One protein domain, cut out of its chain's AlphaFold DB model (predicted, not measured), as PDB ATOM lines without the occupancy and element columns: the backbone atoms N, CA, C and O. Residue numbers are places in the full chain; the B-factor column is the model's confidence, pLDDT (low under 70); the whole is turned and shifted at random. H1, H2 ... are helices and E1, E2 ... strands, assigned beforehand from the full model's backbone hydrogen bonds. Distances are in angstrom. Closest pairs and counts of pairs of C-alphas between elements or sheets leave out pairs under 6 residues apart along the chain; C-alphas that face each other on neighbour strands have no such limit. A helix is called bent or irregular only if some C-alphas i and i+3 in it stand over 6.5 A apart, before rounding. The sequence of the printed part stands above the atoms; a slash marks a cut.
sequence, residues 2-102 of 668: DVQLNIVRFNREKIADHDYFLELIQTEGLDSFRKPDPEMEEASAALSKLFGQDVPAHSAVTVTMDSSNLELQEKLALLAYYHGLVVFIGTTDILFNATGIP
ATOM      1  N   ASP A   2     106.874 101.023 158.121       84.44
ATOM      2  CA  ASP A   2     107.924 101.263 157.130       84.44
ATOM      3  C   ASP A   2     107.320 101.816 155.835       84.44
ATOM      4  O   ASP A   2     106.446 101.192 155.231       84.44
ATOM      5  N   VAL A   3     107.783 102.994 155.421       86.88
ATOM      6  CA  VAL A   3     107.420 103.644 154.160       86.88
ATOM      7  C   VAL A   3     108.613 103.649 153.211       86.88
ATOM      8  O   VAL A   3     109.762 103.845 153.616       86.88
ATOM      9  N   GLN A   4     108.336 103.427 151.927       90.50
ATOM     10  CA  GLN A   4     109.336 103.520 150.870       90.50
ATOM     11  C   GLN A   4     109.472 104.978 150.432       90.50
ATOM     12  O   GLN A   4     108.502 105.583 149.971       90.50
ATOM     13  N   LEU A   5     110.683 105.516 150.546       92.19
ATOM     14  CA  LEU A   5     111.023 106.850 150.077       92.19
ATOM     15  C   LEU A   5     111.853 106.752 148.803       92.19
ATOM     16  O   LEU A   5     112.839 106.012 148.752       92.19
ATOM     17  N   ASN A   6     111.472 107.518 147.790       93.75
ATOM     18  CA  ASN A   6     112.255 107.675 146.572       93.75
ATOM     19  C   ASN A   6     112.842 109.083 146.557       93.75
ATOM     20  O   ASN A   6     112.110 110.064 146.583       93.75
ATOM     21  N   ILE A   7     114.164 109.170 146.575       94.81
ATOM     22  CA  ILE A   7     114.911 110.422 146.624       94.81
ATOM     23  C   ILE A   7     115.467 110.648 145.228       94.81
ATOM     24  O   ILE A   7     116.207 109.806 144.718       94.81
ATOM     25  N   VAL A   8     115.072 111.754 144.614       93.44
ATOM     26  CA  VAL A   8     115.341 112.070 143.217       93.44
ATOM     27  C   VAL A   8     116.021 113.427 143.132       93.44
ATOM     28  O   VAL A   8     115.639 114.381 143.808       93.44
ATOM     29  N   ARG A   9     117.032 113.513 142.280       90.81
ATOM     30  CA  ARG A   9     117.670 114.745 141.855       90.81
ATOM     31  C   ARG A   9     117.250 115.023 140.422       90.81
ATOM     32  O   ARG A   9     117.525 114.226 139.527       90.81
ATOM     33  N   PHE A  10     116.596 116.156 140.223       84.50
ATOM     34  CA  PHE A  10     116.335 116.700 138.897       84.50
ATOM     35  C   PHE A  10     117.495 117.617 138.487       84.50
ATOM     36  O   PHE A  10     118.249 118.099 139.340       84.50
ATOM     37  N   ASN A  11     117.680 117.827 137.182       71.88
ATOM     38  CA  ASN A  11     118.664 118.800 136.696       71.88
ATOM     39  C   ASN A  11     118.354 120.168 137.310       71.88
ATOM     40  O   ASN A  11     117.189 120.496 137.458       71.88
ATOM     41  N   ARG A  12     119.381 120.931 137.712       58.59
ATOM     42  CA  ARG A  12     119.242 122.133 138.561       58.59
ATOM     43  C   ARG A  12     118.103 123.057 138.106       58.59
ATOM     44  O   ARG A  12     118.256 123.794 137.138       58.59
ATOM     45  N   GLU A  13     117.002 123.063 138.854       64.50
ATOM     46  CA  GLU A  13     115.877 123.970 138.616       64.50
ATOM     47  C   GLU A  13     115.925 125.136 139.608       64.50
ATOM     48  O   GLU A  13     115.934 124.945 140.831       64.50
ATOM     49  N   LYS A  14     115.991 126.364 139.078       66.31
ATOM     50  CA  LYS A  14     115.933 127.604 139.874       66.31
ATOM     51  C   LYS A  14     114.537 127.913 140.400       66.31
ATOM     52  O   LYS A  14     114.403 128.585 141.423       66.31
ATOM     53  N   ILE A  15     113.526 127.415 139.702       73.94
ATOM     54  CA  ILE A  15     112.112 127.534 140.030       73.94
ATOM     55  C   ILE A  15     111.663 126.157 140.504       73.94
ATOM     56  O   ILE A  15     111.934 125.165 139.837       73.94
ATOM     57  N   ALA A  16     111.040 126.087 141.675       80.00
ATOM     58  CA  ALA A  16     110.494 124.836 142.171       80.00
ATOM     59  C   ALA A  16     109.142 124.568 141.495       80.00
ATOM     60  O   ALA A  16     108.167 125.251 141.802       80.00
ATOM     61  N   ASP A  17     109.062 123.556 140.629       81.94
ATOM     62  CA  ASP A  17     107.800 123.139 140.005       81.94
ATOM     63  C   ASP A  17     107.336 121.785 140.553       81.94
ATOM     64  O   ASP A  17     107.710 120.700 140.106       81.94
ATOM     65  N   HIS A  18     106.517 121.859 141.601       85.12
ATOM     66  CA  HIS A  18     106.028 120.679 142.301       85.12
ATOM     67  C   HIS A  18     105.168 119.766 141.410       85.12
ATOM     68  O   HIS A  18     105.266 118.545 141.538       85.12
ATOM     69  N   ASP A  19     104.336 120.340 140.538       84.00
ATOM     70  CA  ASP A  19     103.422 119.570 139.692       84.00
ATOM     71  C   ASP A  19     104.195 118.900 138.550       84.00
ATOM     72  O   ASP A  19     104.017 117.700 138.322       84.00
ATOM     73  N   TYR A  20     105.136 119.617 137.924       84.19
ATOM     74  CA  TYR A  20     106.025 119.067 136.898       84.19
ATOM     75  C   TYR A  20     106.797 117.839 137.388       84.19
ATOM     76  O   TYR A  20     106.770 116.802 136.728       84.19
ATOM     77  N   PHE A  21     107.449 117.894 138.556       85.81
ATOM     78  CA  PHE A  21     108.253 116.759 139.035       85.81
ATOM     79  C   PHE A  21     107.444 115.490 139.245       85.81
ATOM     80  O   PHE A  21     107.913 114.377 138.988       85.81
ATOM     81  N   LEU A  22     106.233 115.644 139.754       85.00
ATOM     82  CA  LEU A  22     105.369 114.509 139.968       85.00
ATOM     83  C   LEU A  22     104.775 113.984 138.649       85.00
ATOM     84  O   LEU A  22     104.761 112.768 138.458       85.00
ATOM     85  N   GLU A  23     104.335 114.860 137.740       84.69
ATOM     86  CA  GLU A  23     103.894 114.478 136.387       84.69
ATOM     87  C   GLU A  23     105.012 113.742 135.634       84.69
ATOM     88  O   GLU A  23     104.776 112.704 135.009       84.69
ATOM     89  N   LEU A  24     106.250 114.220 135.763       85.31
ATOM     90  CA  LEU A  24     107.439 113.640 135.154       85.31
ATOM     91  C   LEU A  24     107.716 112.226 135.680       85.31
ATOM     92  O   LEU A  24     107.906 111.299 134.893       85.31
ATOM     93  N   ILE A  25     107.669 112.017 137.002       86.00
ATOM     94  CA  ILE A  25     107.840 110.681 137.601       86.00
ATOM     95  C   ILE A  25     106.705 109.732 137.207       86.00
ATOM     96  O   ILE A  25     106.959 108.547 136.979       86.00
ATOM     97  N   GLN A  26     105.468 110.223 137.113       84.50
ATOM     98  CA  GLN A  26     104.325 109.416 136.677       84.50
ATOM     99  C   GLN A  26     104.421 109.024 135.197       84.50
ATOM    100  O   GLN A  26     104.055 107.902 134.842       84.50
ATOM    101  N   THR A  27     104.934 109.920 134.354       86.62
ATOM    102  CA  THR A  27     105.005 109.732 132.898       86.62
ATOM    103  C   THR A  27     106.217 108.904 132.478       86.62
ATOM    104  O   THR A  27     106.077 107.949 131.715       86.62
ATOM    105  N   GLU A  28     107.413 109.236 132.970       86.56
ATOM    106  CA  GLU A  28     108.652 108.539 132.598       86.56
ATOM    107  C   GLU A  28     108.923 107.286 133.441       86.56
ATOM    108  O   GLU A  28     109.604 106.360 132.989       86.56
ATOM    109  N   GLY A  29     108.382 107.248 134.660       88.00
ATOM    110  CA  GLY A  29     108.656 106.217 135.652       88.00
ATOM    111  C   GLY A  29     109.990 106.422 136.377       88.00
ATOM    112  O   GLY A  29     111.010 106.765 135.787       88.00
ATOM    113  N   LEU A  30     110.018 106.119 137.679       88.06
ATOM    114  CA  LEU A  30     111.196 106.300 138.545       88.06
ATOM    115  C   LEU A  30     112.483 105.632 138.013       88.06
ATOM    116  O   LEU A  30     113.587 106.118 138.256       88.06
ATOM    117  N   ASP A  31     112.360 104.509 137.302       90.31
ATOM    118  CA  ASP A  31     113.510 103.767 136.777       90.31
ATOM    119  C   ASP A  31     114.301 104.547 135.710       90.31
ATOM    120  O   ASP A  31     115.500 104.298 135.557       90.31
ATOM    121  N   SER A  32     113.693 105.519 135.010       88.75
ATOM    122  CA  SER A  32     114.394 106.343 134.008       88.75
ATOM    123  C   SER A  32     115.513 107.200 134.627       88.75
ATOM    124  O   SER A  32     116.512 107.487 133.950       88.75
ATOM    125  N   PHE A  33     115.382 107.510 135.924       88.00
ATOM    126  CA  PHE A  33     116.288 108.322 136.740       88.00
ATOM    127  C   PHE A  33     117.328 107.497 137.518       88.00
ATOM    128  O   PHE A  33     118.233 108.053 138.136       88.00
ATOM    129  N   ARG A  34     117.273 106.158 137.491       91.69
ATOM    130  CA  ARG A  34     118.249 105.290 138.188       91.69
ATOM    131  C   ARG A  34     119.550 105.123 137.395       91.69
ATOM    132  O   ARG A  34     119.979 104.008 137.099       91.69
ATOM    133  N   LYS A  35     120.169 106.241 137.026       93.31
ATOM    134  CA  LYS A  35     121.421 106.307 136.262       93.31
ATOM    135  C   LYS A  35     122.510 106.977 137.100       93.31
ATOM    136  O   LYS A  35     122.162 107.816 137.929       93.31
ATOM    137  N   PRO A  36     123.795 106.630 136.899       93.44
ATOM    138  CA  PRO A  36     124.903 107.295 137.572       93.44
ATOM    139  C   PRO A  36     124.878 108.806 137.365       93.44
ATOM    140  O   PRO A  36     124.719 109.274 136.238       93.44
ATOM    141  N   ASP A  37     125.073 109.531 138.457       91.75
ATOM    142  CA  ASP A  37     125.022 110.983 138.511       91.75
ATOM    143  C   ASP A  37     126.169 111.490 139.395       91.75
ATOM    144  O   ASP A  37     126.117 111.333 140.619       91.75
ATOM    145  N   PRO A  38     127.226 112.069 138.799       90.56
ATOM    146  CA  PRO A  38     128.365 112.583 139.554       90.56
ATOM    147  C   PRO A  38     127.970 113.651 140.575       90.56
ATOM    148  O   PRO A  38     128.579 113.755 141.637       90.56
ATOM    149  N   GLU A  39     126.925 114.433 140.298       88.06
ATOM    150  CA  GLU A  39     126.493 115.474 141.221       88.06
ATOM    151  C   GLU A  39     125.724 114.896 142.436       88.06
ATOM    152  O   GLU A  39     125.438 115.630 143.385       88.06
ATOM    153  N   MET A  40     125.400 113.593 142.440       92.81
ATOM    154  CA  MET A  40     124.783 112.872 143.565       92.81
ATOM    155  C   MET A  40     125.784 112.223 144.526       92.81
ATOM    156  O   MET A  40     125.357 111.646 145.528       92.81
ATOM    157  N   GLU A  41     127.094 112.291 144.276       93.62
ATOM    158  CA  GLU A  41     128.103 111.609 145.101       93.62
ATOM    159  C   GLU A  41     128.065 112.050 146.574       93.62
ATOM    160  O   GLU A  41     127.966 111.212 147.476       93.62
ATOM    161  N   GLU A  42     128.068 113.361 146.828       93.44
ATOM    162  CA  GLU A  42     128.027 113.910 148.190       93.44
ATOM    163  C   GLU A  42     126.708 113.583 148.899       93.44
ATOM    164  O   GLU A  42     126.708 113.112 150.043       93.44
ATOM    165  N   ALA A  43     125.584 113.767 148.198       93.31
ATOM    166  CA  ALA A  43     124.255 113.463 148.715       93.31
ATOM    167  C   ALA A  43     124.126 111.976 149.078       93.31
ATOM    168  O   ALA A  43     123.629 111.627 150.147       93.31
ATOM    169  N   SER A  44     124.635 111.088 148.226       94.31
ATOM    170  CA  SER A  44     124.559 109.638 148.423       94.31
ATOM    171  C   SER A  44     125.432 109.172 149.584       94.31
ATOM    172  O   SER A  44     125.008 108.323 150.371       94.31
ATOM    173  N   ALA A  45     126.611 109.770 149.778       94.88
ATOM    174  CA  ALA A  45     127.437 109.514 150.956       94.88
ATOM    175  C   ALA A  45     126.738 109.959 152.256       94.88
ATOM    176  O   ALA A  45     126.743 109.229 153.256       94.88
ATOM    177  N   ALA A  46     126.089 111.128 152.244       94.94
ATOM    178  CA  ALA A  46     125.320 111.629 153.380       94.94
ATOM    179  C   ALA A  46     124.105 110.736 153.689       94.94
ATOM    180  O   ALA A  46     123.885 110.378 154.850       94.94
ATOM    181  N   LEU A  47     123.370 110.303 152.659       95.50
ATOM    182  CA  LEU A  47     122.255 109.363 152.784       95.50
ATOM    183  C   LEU A  47     122.724 108.008 153.320       95.50
ATOM    184  O   LEU A  47     122.099 107.455 154.222       95.50
ATOM    185  N   SER A  48     123.864 107.507 152.839       94.81
ATOM    186  CA  SER A  48     124.429 106.239 153.303       94.81
ATOM    187  C   SER A  48     124.724 106.263 154.801       94.81
ATOM    188  O   SER A  48     124.398 105.332 155.540       94.81
ATOM    189  N   LYS A  49     125.289 107.377 155.281       94.62
ATOM    190  CA  LYS A  49     125.534 107.609 156.708       94.62
ATOM    191  C   LYS A  49     124.235 107.734 157.504       94.62
ATOM    192  O   LYS A  49     124.172 107.229 158.623       94.62
ATOM    193  N   LEU A  50     123.228 108.415 156.955       94.38
ATOM    194  CA  LEU A  50     121.950 108.654 157.622       94.38
ATOM    195  C   LEU A  50     121.149 107.358 157.819       94.38
ATOM    196  O   LEU A  50     120.621 107.130 158.904       94.38
ATOM    197  N   PHE A  51     121.099 106.505 156.794       92.12
ATOM    198  CA  PHE A  51     120.328 105.257 156.802       92.12
ATOM    199  C   PHE A  51     121.145 104.021 157.208       92.12
ATOM    200  O   PHE A  51     120.572 102.956 157.425       92.12
ATOM    201  N   GLY A  52     122.472 104.134 157.325       90.38
ATOM    202  CA  GLY A  52     123.346 103.018 157.701       90.38
ATOM    203  C   GLY A  52     123.446 101.916 156.639       90.38
ATOM    204  O   GLY A  52     123.729 100.768 156.977       90.38
ATOM    205  N   GLN A  53     123.210 102.256 155.372       90.88
ATOM    206  CA  GLN A  53     123.268 101.353 154.218       90.88
ATOM    207  C   GLN A  53     124.025 102.015 153.065       90.88
ATOM    208  O   GLN A  53     124.143 103.231 153.041       90.88
ATOM    209  N   ASP A  54     124.532 101.236 152.115       92.75
ATOM    210  CA  ASP A  54     125.214 101.782 150.936       92.75
ATOM    211  C   ASP A  54     124.187 102.336 149.933       92.75
ATOM    212  O   ASP A  54     123.299 101.605 149.487       92.75
ATOM    213  N   VAL A  55     124.279 103.629 149.613       93.88
ATOM    214  CA  VAL A  55     123.399 104.329 148.666       93.88
ATOM    215  C   VAL A  55     124.223 104.716 147.432       93.88
ATOM    216  O   VAL A  55     125.187 105.471 147.569       93.88
ATOM    217  N   PRO A  56     123.877 104.226 146.225       93.69
ATOM    218  CA  PRO A  56     124.633 104.535 145.015       93.69
ATOM    219  C   PRO A  56     124.415 105.986 144.569       93.69
ATOM    220  O   PRO A  56     123.316 106.513 144.708       93.69
ATOM    221  N   ALA A  57     125.435 106.598 143.958       94.00
ATOM    222  CA  ALA A  57     125.373 107.939 143.366       94.00
ATOM    223  C   ALA A  57     124.586 107.948 142.046       94.00
ATOM    224  O   ALA A  57     125.148 108.088 140.961       94.00
ATOM    225  N   HIS A  58     123.280 107.708 142.142       94.56
ATOM    226  CA  HIS A  58     122.342 107.755 141.025       94.56
ATOM    227  C   HIS A  58     121.376 108.933 141.185       94.56
ATOM    228  O   HIS A  58     121.052 109.293 142.317       94.56
ATOM    229  N   SER A  59     120.847 109.478 140.080       91.06
ATOM    230  CA  SER A  59     119.860 110.574 140.140       91.06
ATOM    231  C   SER A  59     118.578 110.180 140.879       91.06
ATOM    232  O   SER A  59     117.898 111.047 141.408       91.06
ATOM    233  N   ALA A  60     118.251 108.889 140.973       93.94
ATOM    234  CA  ALA A  60     117.195 108.383 141.841       93.94
ATOM    235  C   ALA A  60     117.672 107.207 142.699       93.94
ATOM    236  O   ALA A  60     118.238 106.231 142.195       93.94
ATOM    237  N   VAL A  61     117.361 107.271 143.993       94.12
ATOM    238  CA  VAL A  61     117.652 106.225 144.978       94.12
ATOM    239  C   VAL A  61     116.423 105.918 145.824       94.12
ATOM    240  O   VAL A  61     115.563 106.766 146.049       94.12
ATOM    241  N   THR A  62     116.330 104.682 146.304       93.94
ATOM    242  CA  THR A  62     115.210 104.221 147.126       93.94
ATOM    243  C   THR A  62     115.724 103.827 148.502       93.94
ATOM    244  O   THR A  62     116.664 103.042 148.616       93.94
ATOM    245  N   VAL A  63     115.068 104.328 149.546       92.75
ATOM    246  CA  VAL A  63     115.344 103.977 150.943       92.75
ATOM    247  C   VAL A  63     114.045 103.614 151.661       92.75
ATOM    248  O   VAL A  63     112.952 103.920 151.190       92.75
ATOM    249  N   THR A  64     114.152 102.922 152.793       90.56
ATOM    250  CA  THR A  64     113.004 102.622 153.662       90.56
ATOM    251  C   THR A  64     113.172 103.382 154.969       90.56
ATOM    252  O   THR A  64     114.283 103.465 155.493       90.56
ATOM    253  N   MET A  65     112.085 103.947 155.482       88.50
ATOM    254  CA  MET A  65     112.077 104.730 156.712       88.50
ATOM    255  C   MET A  65     110.878 104.329 157.567       88.50
ATOM    256  O   MET A  65     109.782 104.176 157.039       88.50
ATOM    257  N   ASP A  66     111.057 104.213 158.882       85.62
ATOM    258  CA  ASP A  66     109.912 104.123 159.788       85.62
ATOM    259  C   ASP A  66     109.218 105.488 159.864       85.62
ATOM    260  O   ASP A  66     109.819 106.466 160.316       85.62
ATOM    261  N   SER A  67     107.948 105.543 159.454       79.31
ATOM    262  CA  SER A  67     107.114 106.752 159.466       79.31
ATOM    263  C   SER A  67     107.007 107.414 160.842       79.31
ATOM    264  O   SER A  67     106.742 108.609 160.919       79.31
ATOM    265  N   SER A  68     107.235 106.664 161.926       80.69
ATOM    266  CA  SER A  68     107.174 107.190 163.293       80.69
ATOM    267  C   SER A  68     108.456 107.901 163.753       80.69
ATOM    268  O   SER A  68     108.460 108.583 164.782       80.69
ATOM    269  N   ASN A  69     109.554 107.774 163.000       84.69
ATOM    270  CA  ASN A  69     110.850 108.348 163.353       84.69
ATOM    271  C   ASN A  69     110.988 109.799 162.857       84.69
ATOM    272  O   ASN A  69     111.637 110.079 161.847       84.69
ATOM    273  N   LEU A  70     110.394 110.729 163.610       80.31
ATOM    274  CA  LEU A  70     110.403 112.164 163.301       80.31
ATOM    275  C   LEU A  70     111.818 112.760 163.219       80.31
ATOM    276  O   LEU A  70     112.083 113.588 162.353       80.31
ATOM    277  N   GLU A  71     112.750 112.304 164.060       85.38
ATOM    278  CA  GLU A  71     114.137 112.792 164.054       85.38
ATOM    279  C   GLU A  71     114.853 112.442 162.738       85.38
ATOM    280  O   GLU A  71     115.599 113.249 162.177       85.38
ATOM    281  N   LEU A  72     114.626 111.231 162.223       86.19
ATOM    282  CA  LEU A  72     115.171 110.804 160.937       86.19
ATOM    283  C   LEU A  72     114.549 111.591 159.777       86.19
ATOM    284  O   LEU A  72     115.270 111.991 158.863       86.19
ATOM    285  N   GLN A  73     113.244 111.863 159.841       85.56
ATOM    286  CA  GLN A  73     112.548 112.682 158.850       85.56
ATOM    287  C   GLN A  73     113.084 114.123 158.822       85.56
ATOM    288  O   GLN A  73     113.325 114.655 157.740       85.56
ATOM    289  N   GLU A  74     113.332 114.741 159.979       84.38
ATOM    290  CA  GLU A  74     113.935 116.080 160.077       84.38
ATOM    291  C   GLU A  74     115.370 116.112 159.532       84.38
ATOM    292  O   GLU A  74     115.748 117.029 158.798       84.38
ATOM    293  N   LYS A  75     116.174 115.085 159.825       89.81
ATOM    294  CA  LYS A  75     117.527 114.954 159.262       89.81
ATOM    295  C   LYS A  75     117.505 114.780 157.744       89.81
ATOM    296  O   LYS A  75     118.342 115.364 157.058       89.81
ATOM    297  N   LEU A  76     116.561 113.997 157.222       91.12
ATOM    298  CA  LEU A  76     116.379 113.820 155.782       91.12
ATOM    299  C   LEU A  76     115.922 115.118 155.111       91.12
ATOM    300  O   LEU A  76     116.453 115.461 154.062       91.12
ATOM    301  N   ALA A  77     114.986 115.844 155.724       88.19
ATOM    302  CA  ALA A  77     114.520 117.148 155.259       88.19
ATOM    303  C   ALA A  77     115.686 118.133 155.084       88.19
ATOM    304  O   ALA A  77     115.824 118.757 154.034       88.19
ATOM    305  N   LEU A  78     116.570 118.215 156.083       86.62
ATOM    306  CA  LEU A  78     117.740 119.089 156.041       86.62
ATOM    307  C   LEU A  78     118.770 118.644 154.988       86.62
ATOM    308  O   LEU A  78     119.346 119.474 154.289       86.62
ATOM    309  N   LEU A  79     118.989 117.335 154.833       90.69
ATOM    310  CA  LEU A  79     119.854 116.799 153.779       90.69
ATOM    311  C   LEU A  79     119.291 117.127 152.390       90.69
ATOM    312  O   LEU A  79     120.023 117.628 151.539       90.69
ATOM    313  N   ALA A  80     117.996 116.885 152.174       90.62
ATOM    314  CA  ALA A  80     117.321 117.210 150.923       90.62
ATOM    315  C   ALA A  80     117.442 118.704 150.608       90.62
ATOM    316  O   ALA A  80     117.783 119.051 149.480       90.62
ATOM    317  N   TYR A  81     117.266 119.563 151.617       87.12
ATOM    318  CA  TYR A  81     117.484 121.005 151.521       87.12
ATOM    319  C   TYR A  81     118.875 121.350 150.971       87.12
ATOM    320  O   TYR A  81     118.981 122.059 149.972       87.12
ATOM    321  N   TYR A  82     119.941 120.841 151.597       85.19
ATOM    322  CA  TYR A  82     121.315 121.181 151.205       85.19
ATOM    323  C   TYR A  82     121.704 120.665 149.819       85.19
ATOM    324  O   TYR A  82     122.528 121.286 149.151       85.19
ATOM    325  N   HIS A  83     121.110 119.556 149.380       86.75
ATOM    326  CA  HIS A  83     121.450 118.911 148.112       86.75
ATOM    327  C   HIS A  83     120.434 119.149 146.986       86.75
ATOM    328  O   HIS A  83     120.639 118.652 145.883       86.75
ATOM    329  N   GLY A  84     119.359 119.906 147.224       86.81
ATOM    330  CA  GLY A  84     118.362 120.210 146.196       86.81
ATOM    331  C   GLY A  84     117.511 119.009 145.768       86.81
ATOM    332  O   GLY A  84     117.191 118.877 144.590       86.81
ATOM    333  N   LEU A  85     117.200 118.097 146.692       91.62
ATOM    334  CA  LEU A  85     116.562 116.812 146.375       91.62
ATOM    335  C   LEU A  85     115.036 116.869 146.484       91.62
ATOM    336  O   LEU A  85     114.476 117.487 147.390       91.62
ATOM    337  N   VAL A  86     114.355 116.121 145.623       93.62
ATOM    338  CA  VAL A  86     112.924 115.844 145.757       93.62
ATOM    339  C   VAL A  86     112.746 114.468 146.385       93.62
ATOM    340  O   VAL A  86     113.332 113.484 145.939       93.62
ATOM    341  N   VAL A  87     111.949 114.382 147.446       93.38
ATOM    342  CA  VAL A  87     111.684 113.132 148.163       93.38
ATOM    343  C   VAL A  87     110.218 112.773 148.024       93.38
ATOM    344  O   VAL A  87     109.350 113.519 148.474       93.38
ATOM    345  N   PHE A  88     109.954 111.606 147.454       91.25
ATOM    346  CA  PHE A  88     108.627 111.044 147.258       91.25
ATOM    347  C   PHE A  88     108.327 109.960 148.294       91.25
ATOM    348  O   PHE A  88     109.204 109.163 148.634       91.25
ATOM    349  N   ILE A  89     107.073 109.883 148.739       87.62
ATOM    350  CA  ILE A  89     106.521 108.696 149.402       87.62
ATOM    351  C   ILE A  89     105.896 107.821 148.317       87.62
ATOM    352  O   ILE A  89     104.933 108.215 147.654       87.62
ATOM    353  N   GLY A  90     106.459 106.631 148.101       83.00
ATOM    354  CA  GLY A  90     106.137 105.848 146.909       83.00
ATOM    355  C   GLY A  90     106.455 106.642 145.635       83.00
ATOM    356  O   GLY A  90     107.499 107.284 145.550       83.00
ATOM    357  N   THR A  91     105.577 106.598 144.634       76.19
ATOM    358  CA  THR A  91     105.742 107.329 143.357       76.19
ATOM    359  C   THR A  91     104.624 108.337 143.100       76.19
ATOM    360  O   THR A  91     104.476 108.817 141.982       76.19
ATOM    361  N   THR A  92     103.789 108.604 144.104       76.94
ATOM    362  CA  THR A  92     102.516 109.315 143.924       76.94
ATOM    363  C   THR A  92     102.414 110.597 144.735       76.94
ATOM    364  O   THR A  92     101.443 111.322 144.561       76.94
ATOM    365  N   ASP A  93     103.367 110.872 145.627       87.06
ATOM    366  CA  ASP A  93     103.271 112.006 146.541       87.06
ATOM    367  C   ASP A  93     104.653 112.549 146.916       87.06
ATOM    368  O   ASP A  93     105.554 111.770 147.235       87.06
ATOM    369  N   ILE A  94     104.819 113.873 146.903       89.81
ATOM    370  CA  ILE A  94     106.051 114.542 147.336       89.81
ATOM    371  C   ILE A  94     105.965 114.845 148.831       89.81
ATOM    372  O   ILE A  94     105.106 115.592 149.302       89.81
ATOM    373  N   LEU A  95     106.940 114.322 149.569       90.44
ATOM    374  CA  LEU A  95     107.195 114.687 150.955       90.44
ATOM    375  C   LEU A  95     108.055 115.950 151.045       90.44
ATOM    376  O   LEU A  95     107.726 116.854 151.807       90.44
ATOM    377  N   PHE A  96     109.130 116.040 150.259       91.88
ATOM    378  CA  PHE A  96     110.012 117.210 150.239       91.88
ATOM    379  C   PHE A  96     110.263 117.665 148.807       91.88
ATOM    380  O   PHE A  96     110.763 116.885 148.004       91.88
ATOM    381  N   ASN A  97     109.968 118.927 148.502       92.19
ATOM    382  CA  ASN A  97     110.463 119.592 147.304       92.19
ATOM    383  C   ASN A  97     111.562 120.578 147.713       92.19
ATOM    384  O   ASN A  97     111.284 121.723 148.074       92.19
ATOM    385  N   ALA A  98     112.816 120.126 147.696       88.94
ATOM    386  CA  ALA A  98     113.947 120.971 148.061       88.94
ATOM    387  C   ALA A  98     114.629 121.658 146.866       88.94
ATOM    388  O   ALA A  98     115.764 122.120 146.989       88.94
ATOM    389  N   THR A  99     113.957 121.720 145.717       86.81
ATOM    390  CA  THR A  99     114.439 122.453 144.541       86.81
ATOM    391  C   THR A  99     114.163 123.953 144.669       86.81
ATOM    392  O   THR A  99     113.580 124.416 145.657       86.81
ATOM    393  N   GLY A 100     114.616 124.718 143.678       78.81
ATOM    394  CA  GLY A 100     114.508 126.166 143.663       78.81
ATOM    395  C   GLY A 100     115.608 126.868 144.459       78.81
ATOM    396  O   GLY A 100     116.236 126.309 145.367       78.81
ATOM    397  N   ILE A 101     115.858 128.125 144.097       72.44
ATOM    398  CA  ILE A 101     116.754 129.014 144.845       72.44
ATOM    399  C   ILE A 101     115.930 129.743 145.921       72.44
ATOM    400  O   ILE A 101     114.768 130.080 145.664       72.44
ATOM    401  N   PRO A 102     116.489 129.973 147.124       65.69
ATOM    402  CA  PRO A 102     115.890 130.876 148.098       65.69
ATOM    403  C   PRO A 102     115.643 132.256 147.478       65.69
ATOM    404  O   PRO A 102     116.540 132.852 146.889       65.69
TER     405      PRO A 102
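Overview. This is residues 2 to 102 of the 668 residues of an uncharacterized protein of Corynebacterium sp. HMSC059E07 (UniProt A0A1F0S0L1). What does the model look like? A strongly twisted sheet of four strands forms the middle, with the long helices H3 and H4 side by side over one face, and with H1, crossing the strands, and the short H2 over the other. What are its parts? The printed part has 101 residues with four named helices and four named strands, in the order E1, H1, H2, H3, E2, H4, E3, E4; the class is mixed, helices and strands. The sheet runs E2, E1, E3, E4, all antiparallel. How large is it? It is compact and rounded, with a radius of gyration of the C-alphas of 12.5 A and spans of 30 by 29 by 28 A.

Arrangement. How do the strands pair? E1, residues 2 to 8, and E2, residues 60 to 66, are antiparallel neighbours at 155 degrees, with N 5 and O 63 within hydrogen-bond range at 2.8 A. E1 and E3, residues 86 to 89, are antiparallel at 153 degrees, with N 6 and O 88 at 2.9 A. E3 and E4, residues 93 to 97, form an antiparallel hairpin at 152 degrees, with N 87 and O 96 at 2.8 A. What is on one face? H3, residues 38 to 51, lies over E2 at a height over the sheet of 10.3 A, and H4, residues 70 to 83, lies over E3 and only just over E4, on which 3 of its C-alphas fall, at 8.4 A; both run along the strands. H3 and H4 touch, their closest C-alphas being those of Ala 43 and His 83, 6.2 A apart, at a shallow tilt of 13 degrees, opposite ways. E2, H4 and E3 form a split strand-helix-strand unit, its two strands running the same way with E1 between them in the sheet, and its crossover is right-handed. What is on the opposite face? H1, residues 18 to 28, lies over E3 at a height of 9.2 A and runs across the strands, at 65 degrees to E3 on the local plane; its closest C-alphas to E4 are those of His 18 and Asn 97, 6.8 A apart. H2, residues 30 to 33, lies only just over E2, on which 3 of its C-alphas fall, with the C-alphas of Phe 33 and Ala 60 closest at 5.2 A. How complete are the helix backbones? Every O i to N i+4 pair is within hydrogen-bond range in H4, 6 of 7 are in H1 and 8 of 10 in H3, and H2 is too short for such a pair.

Along the chain. Where are the anchors? E1 begins at C-alpha 2, (107.924, 101.263, 157.130), and E4 ends at C-alpha 97, (110.463, 119.592, 147.304). How long are the longer elements? E1 measures 19.1 A, E2 19.8 A, H1 15.8 A, H3 20.4 A and H4 20.0 A; H3 is irregular, with C-alphas 39 and 42 7.3 A apart.

Size, cuts and confidence. Is the printed part continuous? It has no cut and no long link. Where is confidence low? Residues 12 to 14 and residue 102 are under 70, against a mean pLDDT of the printed part of 87.5.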